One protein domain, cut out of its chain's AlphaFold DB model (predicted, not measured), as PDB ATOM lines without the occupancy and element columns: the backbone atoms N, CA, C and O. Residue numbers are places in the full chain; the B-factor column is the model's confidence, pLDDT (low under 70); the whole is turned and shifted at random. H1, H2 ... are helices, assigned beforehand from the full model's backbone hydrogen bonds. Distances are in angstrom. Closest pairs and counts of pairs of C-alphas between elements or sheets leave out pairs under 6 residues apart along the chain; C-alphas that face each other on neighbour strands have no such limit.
ATOM      1  N   PHE A  40     -29.706 -13.491   2.720       71.00
ATOM      2  CA  PHE A  40     -28.969 -12.641   3.651       71.00
ATOM      3  C   PHE A  40     -28.472 -13.464   4.833       71.00
ATOM      4  O   PHE A  40     -27.324 -13.336   5.237       71.00
ATOM      5  N   VAL A  41     -29.291 -14.405   5.304       77.31
ATOM      6  CA  VAL A  41     -28.887 -15.369   6.332       77.31
ATOM      7  C   VAL A  41     -27.752 -16.258   5.830       77.31
ATOM      8  O   VAL A  41     -26.751 -16.437   6.522       77.31
ATOM      9  N   LEU A  42     -27.871 -16.799   4.617       74.38
ATOM     10  CA  LEU A  42     -26.827 -17.633   4.021       74.38
ATOM     11  C   LEU A  42     -25.491 -16.871   3.929       74.38
ATOM     12  O   LEU A  42     -24.441 -17.426   4.271       74.38
ATOM     13  N   LYS A  43     -25.545 -15.589   3.538       71.81
ATOM     14  CA  LYS A  43     -24.410 -14.653   3.478       71.81
ATOM     15  C   LYS A  43     -23.804 -14.366   4.842       71.81
ATOM     16  O   LYS A  43     -22.602 -14.564   5.031       71.81
ATOM     17  N   ASP A  44     -24.625 -13.948   5.793       77.44
ATOM     18  CA  ASP A  44     -24.158 -13.542   7.111       77.44
ATOM     19  C   ASP A  44     -23.571 -14.706   7.906       77.44
ATOM     20  O   ASP A  44     -22.604 -14.520   8.641       77.44
ATOM     21  N   TRP A  45     -24.074 -15.920   7.706       83.31
ATOM     22  CA  TRP A  45     -23.674 -17.086   8.492       83.31
ATOM     23  C   TRP A  45     -22.747 -18.051   7.746       83.31
ATOM     24  O   TRP A  45     -22.665 -19.228   8.089       83.31
ATOM     25  N   TYR A  46     -22.000 -17.547   6.760       83.25
ATOM     26  CA  TYR A  46     -20.913 -18.250   6.054       83.25
ATOM     27  C   TYR A  46     -21.313 -19.464   5.217       83.25
ATOM     28  O   TYR A  46     -20.433 -20.138   4.677       83.25
ATOM     29  N   PHE A  47     -22.605 -19.704   5.001       79.38
ATOM     30  CA  PHE A  47     -23.063 -20.744   4.079       79.38
ATOM     31  C   PHE A  47     -22.598 -20.484   2.646       79.38
ATOM     32  O   PHE A  47     -22.360 -21.421   1.891       79.38
ATOM     33  N   THR A  48     -22.361 -19.225   2.284       71.88
ATOM     34  CA  THR A  48     -21.797 -18.845   0.978       71.88
ATOM     35  C   THR A  48     -20.344 -19.275   0.796       71.88
ATOM     36  O   THR A  48     -19.854 -19.340  -0.328       71.88
ATOM     37  N   ARG A  49     -19.638 -19.613   1.881       76.69
ATOM     38  CA  ARG A  49     -18.266 -20.129   1.820       76.69
ATOM     39  C   ARG A  49     -18.222 -21.644   1.596       76.69
ATOM     40  O   ARG A  49     -17.149 -22.174   1.298       76.69
ATOM     41  N   CYS A  50     -19.357 -22.334   1.728       75.94
ATOM     42  CA  CYS A  50     -19.489 -23.761   1.453       75.94
ATOM     43  C   CYS A  50     -19.450 -24.029  -0.057       75.94
ATOM     44  O   CYS A  50     -19.994 -23.275  -0.861       75.94
ATOM     45  N   ARG A  51     -18.799 -25.125  -0.458       69.19
ATOM     46  CA  ARG A  51     -18.664 -25.494  -1.879       69.19
ATOM     47  C   ARG A  51     -19.804 -26.373  -2.371       69.19
ATOM     48  O   ARG A  51     -20.086 -26.385  -3.565       69.19
ATOM     49  N   THR A  52     -20.415 -27.122  -1.460       69.62
ATOM     50  CA  THR A  52     -21.458 -28.098  -1.756       69.62
ATOM     51  C   THR A  52     -22.631 -27.959  -0.791       69.62
ATOM     52  O   THR A  52     -22.516 -27.372   0.286       69.62
ATOM     53  N   LEU A  53     -23.765 -28.556  -1.156       72.19
ATOM     54  CA  LEU A  53     -24.949 -28.613  -0.300       72.19
ATOM     55  C   LEU A  53     -24.664 -29.428   0.969       72.19
ATOM     56  O   LEU A  53     -25.133 -29.085   2.051       72.19
ATOM     57  N   ASN A  54     -23.848 -30.475   0.851       78.12
ATOM     58  CA  ASN A  54     -23.418 -31.277   1.993       78.12
ATOM     59  C   ASN A  54     -22.556 -30.460   2.963       78.12
ATOM     60  O   ASN A  54     -22.731 -30.586   4.171       78.12
ATOM     61  N   ASP A  55     -21.700 -29.572   2.454       81.38
ATOM     62  CA  ASP A  55     -20.916 -28.653   3.285       81.38
ATOM     63  C   ASP A  55     -21.799 -27.632   4.001       81.38
ATOM     64  O   ASP A  55     -21.578 -27.346   5.173       81.38
ATOM     65  N   ALA A  56     -22.827 -27.109   3.326       81.75
ATOM     66  CA  ALA A  56     -23.797 -26.218   3.953       81.75
ATOM     67  C   ALA A  56     -24.578 -26.939   5.067       81.75
ATOM     68  O   ALA A  56     -24.736 -26.403   6.162       81.75
ATOM     69  N   LYS A  57     -25.007 -28.188   4.838       83.75
ATOM     70  CA  LYS A  57     -25.653 -29.019   5.870       83.75
ATOM     71  C   LYS A  57     -24.709 -29.332   7.032       83.75
ATOM     72  O   LYS A  57     -25.124 -29.296   8.188       83.75
ATOM     73  N   ALA A  58     -23.436 -29.603   6.749       88.50
ATOM     74  CA  ALA A  58     -22.427 -29.815   7.780       88.50
ATOM     75  C   ALA A  58     -22.210 -28.548   8.622       88.50
ATOM     76  O   ALA A  58     -22.160 -28.645   9.848       88.50
ATOM     77  N   LEU A  59     -22.170 -27.371   7.988       90.31
ATOM     78  CA  LEU A  59     -22.111 -26.071   8.658       90.31
ATOM     79  C   LEU A  59     -23.340 -25.821   9.544       90.31
ATOM     80  O   LEU A  59     -23.184 -25.411  10.693       90.31
ATOM     81  N   LEU A  60     -24.550 -26.135   9.070       89.88
ATOM     82  CA  LEU A  60     -25.754 -26.078   9.907       89.88
ATOM     83  C   LEU A  60     -25.624 -26.995  11.132       89.88
ATOM     84  O   LEU A  60     -25.929 -26.589  12.248       89.88
ATOM     85  N   GLY A  61     -25.090 -28.203  10.941       90.62
ATOM     86  CA  GLY A  61     -24.783 -29.124  12.036       90.62
ATOM     87  C   GLY A  61     -23.769 -28.567  13.044       90.62
ATOM     88  O   GLY A  61     -23.874 -28.864  14.230       90.62
ATOM     89  N   VAL A  62     -22.814 -27.742  12.604       91.75
ATOM     90  CA  VAL A  62     -21.892 -27.021  13.498       91.75
ATOM     91  C   VAL A  62     -22.644 -25.984  14.330       91.75
ATOM     92  O   VAL A  62     -22.460 -25.959  15.545       91.75
ATOM     93  N   TYR A  63     -23.524 -25.181  13.722       91.81
ATOM     94  CA  TYR A  63     -24.355 -24.226  14.465       91.81
ATOM     95  C   TYR A  63     -25.297 -24.914  15.459       91.81
ATOM     96  O   TYR A  63     -25.377 -24.484  16.607       91.81
ATOM     97  N   ASN A  64     -25.927 -26.026  15.065       89.88
ATOM     98  CA  ASN A  64     -26.740 -26.841  15.970       89.88
ATOM     99  C   ASN A  64     -25.921 -27.333  17.172       89.88
ATOM    100  O   ASN A  64     -26.374 -27.200  18.301       89.88
ATOM    101  N   THR A  65     -24.700 -27.836  16.954       90.31
ATOM    102  CA  THR A  65     -23.838 -28.297  18.055       90.31
ATOM    103  C   THR A  65     -23.405 -27.159  18.979       90.31
ATOM    104  O   THR A  65     -23.365 -27.344  20.193       90.31
ATOM    105  N   LEU A  66     -23.118 -25.966  18.447       90.06
ATOM    106  CA  LEU A  66     -22.793 -24.805  19.284       90.06
ATOM    107  C   LEU A  66     -23.941 -24.475  20.242       90.06
ATOM    108  O   LEU A  66     -23.701 -24.282  21.428       90.06
ATOM    109  N   VAL A  67     -25.173 -24.440  19.735       89.06
ATOM    110  CA  VAL A  67     -26.343 -24.040  20.527       89.06
ATOM    111  C   VAL A  67     -26.814 -25.155  21.458       89.06
ATOM    112  O   VAL A  67     -27.000 -24.914  22.647       89.06
ATOM    113  N   LEU A  68     -26.990 -26.374  20.942       87.31
ATOM    114  CA  LEU A  68     -27.579 -27.484  21.696       87.31
ATOM    115  C   LEU A  68     -26.583 -28.165  22.634       87.31
ATOM    116  O   LEU A  68     -26.887 -28.388  23.802       87.31
ATOM    117  N   ASP A  69     -25.399 -28.500  22.124       87.69
ATOM    118  CA  ASP A  69     -24.458 -29.353  22.852       87.69
ATOM    119  C   ASP A  69     -23.524 -28.503  23.731       87.69
ATOM    120  O   ASP A  69     -23.200 -28.861  24.870       87.69
ATOM    121  N   LEU A  70     -23.096 -27.347  23.211       88.31
ATOM    122  CA  LEU A  70     -22.133 -26.460  23.874       88.31
ATOM    123  C   LEU A  70     -22.779 -25.279  24.607       88.31
ATOM    124  O   LEU A  70     -22.073 -24.563  25.314       88.31
ATOM    125  N   GLY A  71     -24.097 -25.093  24.483       87.94
ATOM    126  CA  GLY A  71     -24.845 -24.062  25.207       87.94
ATOM    127  C   GLY A  71     -24.508 -22.626  24.798       87.94
ATOM    128  O   GLY A  71     -24.732 -21.706  25.580       87.94
ATOM    129  N   VAL A  72     -23.956 -22.421  23.598       89.38
ATOM    130  CA  VAL A  72     -23.671 -21.082  23.068       89.38
ATOM    131  C   VAL A  72     -24.989 -20.382  22.772       89.38
ATOM    132  O   VAL A  72     -25.808 -20.861  21.986       89.38
ATOM    133  N   THR A  73     -25.188 -19.214  23.370       88.62
ATOM    134  CA  THR A  73     -26.417 -18.446  23.175       88.62
ATOM    135  C   THR A  73     -26.449 -17.774  21.803       88.62
ATOM    136  O   THR A  73     -25.420 -17.418  21.222       88.62
ATOM    137  N   THR A  74     -27.653 -17.519  21.288       85.88
ATOM    138  CA  THR A  74     -27.839 -16.751  20.045       85.88
ATOM    139  C   THR A  74     -27.169 -15.380  20.147       85.88
ATOM    140  O   THR A  74     -26.439 -14.978  19.242       85.88
ATOM    141  N   HIS A  75     -27.323 -14.705  21.289       87.06
ATOM    142  CA  HIS A  75     -26.668 -13.435  21.590       87.06
ATOM    143  C   HIS A  75     -25.138 -13.512  21.456       87.06
ATOM    144  O   HIS A  75     -24.521 -12.613  20.882       87.06
ATOM    145  N   GLU A  76     -24.502 -14.582  21.938       90.38
ATOM    146  CA  GLU A  76     -23.059 -14.777  21.766       90.38
ATOM    147  C   GLU A  76     -22.664 -14.969  20.306       90.38
ATOM    148  O   GLU A  76     -21.691 -14.354  19.872       90.38
ATOM    149  N   LEU A  77     -23.433 -15.736  19.525       89.25
ATOM    150  CA  LEU A  77     -23.183 -15.897  18.089       89.25
ATOM    151  C   LEU A  77     -23.250 -14.549  17.355       89.25
ATOM    152  O   LEU A  77     -22.343 -14.219  16.585       89.25
ATOM    153  N   TYR A  78     -24.272 -13.737  17.640       88.06
ATOM    154  CA  TYR A  78     -24.395 -12.381  17.093       88.06
ATOM    155  C   TYR A  78     -23.228 -11.486  17.516       88.06
ATOM    156  O   TYR A  78     -22.649 -10.796  16.675       88.06
ATOM    157  N   LYS A  79     -22.819 -11.544  18.788       89.19
ATOM    158  CA  LYS A  79     -21.661 -10.801  19.302       89.19
ATOM    159  C   LYS A  79     -20.358 -11.230  18.625       89.19
ATOM    160  O   LYS A  79     -19.511 -10.396  18.312       89.19
ATOM    161  N   TRP A  80     -20.160 -12.524  18.387       90.19
ATOM    162  CA  TRP A  80     -18.971 -13.002  17.682       90.19
ATOM    163  C   TRP A  80     -18.956 -12.509  16.241       90.19
ATOM    164  O   TRP A  80     -17.906 -12.061  15.775       90.19
ATOM    165  N   LYS A  81     -20.114 -12.520  15.572       86.38
ATOM    166  CA  LYS A  81     -20.279 -12.005  14.211       86.38
ATOM    167  C   LYS A  81     -20.024 -10.501  14.123       86.38
ATOM    168  O   LYS A  81     -19.276 -10.079  13.242       86.38
ATOM    169  N   SER A  82     -20.588  -9.695  15.027       85.25
ATOM    170  CA  SER A  82     -20.364  -8.239  15.056       85.25
ATOM    171  C   SER A  82     -18.892  -7.902  15.288       85.25
ATOM    172  O   SER A  82     -18.354  -6.986  14.671       85.25
ATOM    173  N   ASN A  83     -18.221  -8.701  16.116       85.00
ATOM    174  CA  ASN A  83     -16.800  -8.553  16.415       85.00
ATOM    175  C   ASN A  83     -15.886  -9.173  15.349       85.00
ATOM    176  O   ASN A  83     -14.675  -9.203  15.552       85.00
ATOM    177  N   LYS A  84     -16.444  -9.690  14.243       83.94
ATOM    178  CA  LYS A  84     -15.702 -10.382  13.175       83.94
ATOM    179  C   LYS A  84     -14.805 -11.499  13.720       83.94
ATOM    180  O   LYS A  84     -13.685 -11.668  13.263       83.94
ATOM    181  N   SER A  85     -15.276 -12.226  14.725       87.69
ATOM    182  CA  SER A  85     -14.531 -13.291  15.410       87.69
ATOM    183  C   SER A  85     -15.249 -14.641  15.357       87.69
ATOM    184  O   SER A  85     -14.848 -15.580  16.047       87.69
ATOM    185  N   LEU A  86     -16.317 -14.753  14.563       88.56
ATOM    186  CA  LEU A  86     -17.186 -15.922  14.517       88.56
ATOM    187  C   LEU A  86     -16.412 -17.161  14.067       88.56
ATOM    188  O   LEU A  86     -16.408 -18.159  14.783       88.56
ATOM    189  N   GLY A  87     -15.700 -17.096  12.939       86.12
ATOM    190  CA  GLY A  87     -14.948 -18.240  12.422       86.12
ATOM    191  C   GLY A  87     -13.873 -18.729  13.396       86.12
ATOM    192  O   GLY A  87     -13.736 -19.932  13.622       86.12
ATOM    193  N   TYR A  88     -13.163 -17.799  14.040       85.69
ATOM    194  CA  TYR A  88     -12.172 -18.118  15.069       85.69
ATOM    195  C   TYR A  88     -12.797 -18.803  16.290       85.69
ATOM    196  O   TYR A  88     -12.311 -19.848  16.721       85.69
ATOM    197  N   ARG A  89     -13.892 -18.253  16.833       89.81
ATOM    198  CA  ARG A  89     -14.570 -18.807  18.017       89.81
ATOM    199  C   ARG A  89     -15.108 -20.209  17.760       89.81
ATOM    200  O   ARG A  89     -14.935 -21.081  18.608       89.81
ATOM    201  N   ILE A  90     -15.684 -20.439  16.579       89.38
ATOM    202  CA  ILE A  90     -16.134 -21.767  16.155       89.38
ATOM    203  C   ILE A  90     -14.950 -22.732  16.082       89.38
ATOM    204  O   ILE A  90     -15.018 -23.811  16.663       89.38
ATOM    205  N   ALA A  91     -13.857 -22.359  15.409       85.81
ATOM    206  CA  ALA A  91     -12.688 -23.225  15.282       85.81
ATOM    207  C   ALA A  91     -12.071 -23.568  16.649       85.81
ATOM    208  O   ALA A  91     -11.796 -24.738  16.908       85.81
ATOM    209  N   HIS A  92     -11.928 -22.581  17.536       86.00
ATOM    210  CA  HIS A  92     -11.406 -22.769  18.890       86.00
ATOM    211  C   HIS A  92     -12.292 -23.719  19.715       86.00
ATOM    212  O   HIS A  92     -11.796 -24.686  20.287       86.00
ATOM    213  N   LEU A  93     -13.614 -23.511  19.733       88.75
ATOM    214  CA  LEU A  93     -14.547 -24.387  20.463       88.75
ATOM    215  C   LEU A  93     -14.632 -25.799  19.872       88.75
ATOM    216  O   LEU A  93     -14.806 -26.779  20.588       88.75
ATOM    217  N   MET A  94     -14.520 -25.925  18.554       85.94
ATOM    218  CA  MET A  94     -14.670 -27.219  17.893       85.94
ATOM    219  C   MET A  94     -13.387 -28.048  17.904       85.94
ATOM    220  O   MET A  94     -13.465 -29.267  17.771       85.94
ATOM    221  N   LEU A  95     -12.212 -27.422  18.004       83.06
ATOM    222  CA  LEU A  95     -10.925 -28.104  17.830       83.06
ATOM    223  C   LEU A  95     -10.018 -28.063  19.062       83.06
ATOM    224  O   LEU A  95      -9.214 -28.978  19.213       83.06
ATOM    225  N   GLU A  96     -10.111 -27.031  19.903       74.62
ATOM    226  CA  GLU A  96      -9.097 -26.747  20.933       74.62
ATOM    227  C   GLU A  96      -9.612 -26.937  22.365       74.62
ATOM    228  O   GLU A  96      -8.819 -27.150  23.281       74.62
ATOM    229  N   THR A  97     -10.928 -26.922  22.597       72.19
ATOM    230  CA  THR A  97     -11.469 -27.113  23.950       72.19
ATOM    231  C   THR A  97     -11.623 -28.589  24.318       72.19
ATOM    232  O   THR A  97     -12.528 -29.269  23.837       72.19
ATOM    233  N   ALA A  98     -10.790 -29.050  25.258       63.16
ATOM    234  CA  ALA A  98     -10.847 -30.396  25.842       63.16
ATOM    235  C   ALA A  98     -12.200 -30.720  26.514       63.16
ATOM    236  O   ALA A  98     -12.617 -31.869  26.546       63.16
ATOM    237  N   PHE A  99     -12.934 -29.708  26.990       63.03
ATOM    238  CA  PHE A  99     -14.255 -29.873  27.617       63.03
ATOM    239  C   PHE A  99     -15.383 -30.272  26.653       63.03
ATOM    240  O   PHE A  99     -16.494 -30.539  27.099       63.03
ATOM    241  N   ALA A 100     -15.128 -30.269  25.346       64.50
ATOM    242  CA  ALA A 100     -16.113 -30.620  24.328       64.50
ATOM    243  C   ALA A 100     -15.795 -31.962  23.644       64.50
ATOM    244  O   ALA A 100     -16.360 -32.280  22.591       64.50
ATOM    245  N   GLU A 101     -14.857 -32.739  24.205       69.44
ATOM    246  CA  GLU A 101     -14.346 -33.945  23.559       69.44
ATOM    247  C   GLU A 101     -15.372 -35.082  23.449       69.44
ATOM    248  O   GLU A 101     -15.311 -35.895  22.530       69.44
ATOM    249  N   ASP A 102     -16.329 -35.114  24.357       78.38
ATOM    250  CA  ASP A 102     -17.447 -36.048  24.416       78.38
ATOM    251  C   ASP A 102     -18.694 -35.514  23.691       78.38
ATOM    252  O   ASP A 102     -19.471 -36.291  23.141       78.38
ATOM    253  N   LYS A 103     -18.855 -34.187  23.627       83.06
ATOM    254  CA  LYS A 103     -20.037 -33.521  23.056       83.06
ATOM    255  C   LYS A 103     -20.000 -33.326  21.542       83.06
ATOM    256  O   LYS A 103     -21.040 -33.192  20.910       83.06
ATOM    257  N   ILE A 104     -18.810 -33.285  20.942       86.69
ATOM    258  CA  ILE A 104     -18.651 -33.025  19.504       86.69
ATOM    259  C   ILE A 104     -18.180 -34.292  18.796       86.69
ATOM    260  O   ILE A 104     -17.085 -34.790  19.074       86.69
ATOM    261  N   SER A 105     -18.944 -34.756  17.803       88.75
ATOM    262  CA  SER A 105     -18.569 -35.936  17.017       88.75
ATOM    263  C   SER A 105     -17.229 -35.766  16.286       88.75
ATOM    264  O   SER A 105     -16.839 -34.666  15.868       88.75
ATOM    265  N   LYS A 106     -16.514 -36.881  16.089       88.31
ATOM    266  CA  LYS A 106     -15.217 -36.896  15.392       88.31
ATOM    267  C   LYS A 106     -15.352 -36.404  13.952       88.31
ATOM    268  O   LYS A 106     -14.489 -35.675  13.463       88.31
ATOM    269  N   GLU A 107     -16.451 -36.753  13.291       89.31
ATOM    270  CA  GLU A 107     -16.778 -36.347  11.924       89.31
ATOM    271  C   GLU A 107     -16.919 -34.828  11.830       89.31
ATOM    272  O   GLU A 107     -16.371 -34.217  10.913       89.31
ATOM    273  N   ARG A 108     -17.589 -34.201  12.806       90.12
ATOM    274  CA  ARG A 108     -17.808 -32.751  12.819       90.12
ATOM    275  C   ARG A 108     -16.504 -31.990  13.009       90.12
ATOM    276  O   ARG A 108     -16.230 -31.063  12.250       90.12
ATOM    277  N   ARG A 109     -15.640 -32.430  13.929       88.69
ATOM    278  CA  ARG A 109     -14.305 -31.825  14.095       88.69
ATOM    279  C   ARG A 109     -13.432 -32.006  12.873       88.69
ATOM    280  O   ARG A 109     -12.756 -31.069  12.452       88.69
ATOM    281  N   LYS A 110     -13.457 -33.201  12.278       90.69
ATOM    282  CA  LYS A 110     -12.741 -33.474  11.032       90.69
ATOM    283  C   LYS A 110     -13.212 -32.525   9.932       90.69
ATOM    284  O   LYS A 110     -12.365 -31.935   9.262       90.69
ATOM    285  N   TRP A 111     -14.523 -32.315   9.802       91.81
ATOM    286  CA  TRP A 111     -15.081 -31.372   8.839       91.81
ATOM    287  C   TRP A 111     -14.604 -29.938   9.113       91.81
ATOM    288  O   TRP A 111     -14.013 -29.336   8.218       91.81
ATOM    289  N   VAL A 112     -14.733 -29.430  10.346       89.38
ATOM    290  CA  VAL A 112     -14.257 -28.082  10.734       89.38
ATOM    291  C   VAL A 112     -12.766 -27.905  10.420       89.38
ATOM    292  O   VAL A 112     -12.374 -26.905   9.819       89.38
ATOM    293  N   LYS A 113     -11.933 -28.904  10.750       87.50
ATOM    294  CA  LYS A 113     -10.482 -28.900  10.498       87.50
ATOM    295  C   LYS A 113     -10.131 -28.895   9.008       87.50
ATOM    296  O   LYS A 113      -9.127 -28.294   8.632       87.50
ATOM    297  N   GLN A 114     -10.912 -29.576   8.172       87.81
ATOM    298  CA  GLN A 114     -10.703 -29.644   6.720       87.81
ATOM    299  C   GLN A 114     -11.250 -28.409   5.991       87.81
ATOM    300  O   GLN A 114     -10.697 -27.991   4.975       87.81
ATOM    301  N   HIS A 115     -12.284 -27.772   6.539       85.56
ATOM    302  CA  HIS A 115     -12.985 -26.645   5.924       85.56
ATOM    303  C   HIS A 115     -12.553 -25.300   6.515       85.56
ATOM    304  O   HIS A 115     -13.358 -24.385   6.642       85.56
ATOM    305  N   LYS A 116     -11.252 -25.135   6.815       79.19
ATOM    306  CA  LYS A 116     -10.678 -23.871   7.329       79.19
ATOM    307  C   LYS A 116     -11.055 -22.649   6.500       79.19
ATOM    308  O   LYS A 116     -11.202 -21.570   7.045       79.19
ATOM    309  N   HIS A 117     -11.255 -22.829   5.202       72.81
ATOM    310  CA  HIS A 117     -11.659 -21.779   4.273       72.81
ATOM    311  C   HIS A 117     -13.080 -21.226   4.497       72.81
ATOM    312  O   HIS A 117     -13.443 -20.224   3.883       72.81
ATOM    313  N   VAL A 118     -13.905 -21.899   5.307       80.00
ATOM    314  CA  VAL A 118     -15.206 -21.394   5.770       80.00
ATOM    315  C   VAL A 118     -15.013 -20.443   6.955       80.00
ATOM    316  O   VAL A 118     -15.795 -19.513   7.120       80.00
ATOM    317  N   TRP A 119     -13.946 -20.615   7.741       75.94
ATOM    318  CA  TRP A 119     -13.752 -19.956   9.039       75.94
ATOM    319  C   TRP A 119     -12.663 -18.884   9.035       75.94
ATOM    320  O   TRP A 119     -12.848 -17.802   9.576       75.94
TER     321      TRP A 119
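AT A GLANCE: This is residues 40 to 119 of the 216 residues of an uncharacterized protein of Colletotrichum nymphaeae SA-01 (UniProt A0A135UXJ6). A cluster of short helices, crossed rather than side by side: the longest helix, H2, together with H4 and H5, makes a triangle, and these three run at steep angles to one another. H3 makes a corner with the beginning of H4, the short H6 packs on H4 at the last printed residues, and H1 is set off at one end of the longest axis, touching no helix. The printed part has 80 residues with six named helices, H1 to H6 in order along the chain, and no named strand; the class is all helix. It is compact, with a radius of gyration of the C-alphas of 11.7 A and spans of 33 by 27 by 18 A.

IN THESE COORDINATES: H1 is residues 40 to 44, and C-alpha 40 stands at (-28.969, -12.641, 3.651). H2 is residues 53 to 68, 22.2 A from first to last C-alpha, beginning at C-alpha 53 at (-24.949, -28.613, -0.300). H3 is residues 74 to 82, 12.4 A long. H4 is residues 86 to 95, 14.1 A long. H5 is residues 106 to 114, 12.2 A long. H6 is residues 116 to 119 and ends at C-alpha 119 at (-13.752, -19.956, 9.039).

HOW THE PARTS SIT: H4 is the hub, touching three other helices. H4 and H5 touch, closest at the C-alphas of Met 94 and Arg 109, 6.0 A apart, at a steep tilt of 46 degrees, opposite ways. H4 and H6 touch, closest at the C-alphas of Gly 87 and Trp 119, 4.0 A apart. H3 and H4 only just touch, only at the corner by their link, with 3 pairs of C-alphas within 8 A; the closest, those of Trp 80 and Leu 86, are 4.7 A apart. H2 touches H5 with residues 58 to 62 alone, closest at the C-alphas of Val 62 and Arg 108, 7.1 A apart, at a steep tilt of 63 degrees, opposite ways. H2 and H4 are close but not clearly touching, about perpendicular at 79 degrees; their closest C-alphas, of Leu 66 and Ile 90, are 8.0 A apart. H5 and H6 meet only through their link. H1 and H2 are apart, and H1 and H3 are only just apart, with closest C-alphas at 8.2 A. In H1, H2, H3, H4 and H5 every O i to N i+4 pair is within hydrogen-bond range; H6 is too short for such a pair.

THE WHOLE: The two C-alphas farthest apart are those of Phe 40 and Ala 98, 33.7 A. The printed part has no cut. The links H2 to H3, H3 to H4 and H5 to H6 are tight, those from H1 to H2 and from H4 to H5 are short, and no link is long. The mean pLDDT of the printed part is 83.4; residues 51 to 52 and 98 to 101 are under 70.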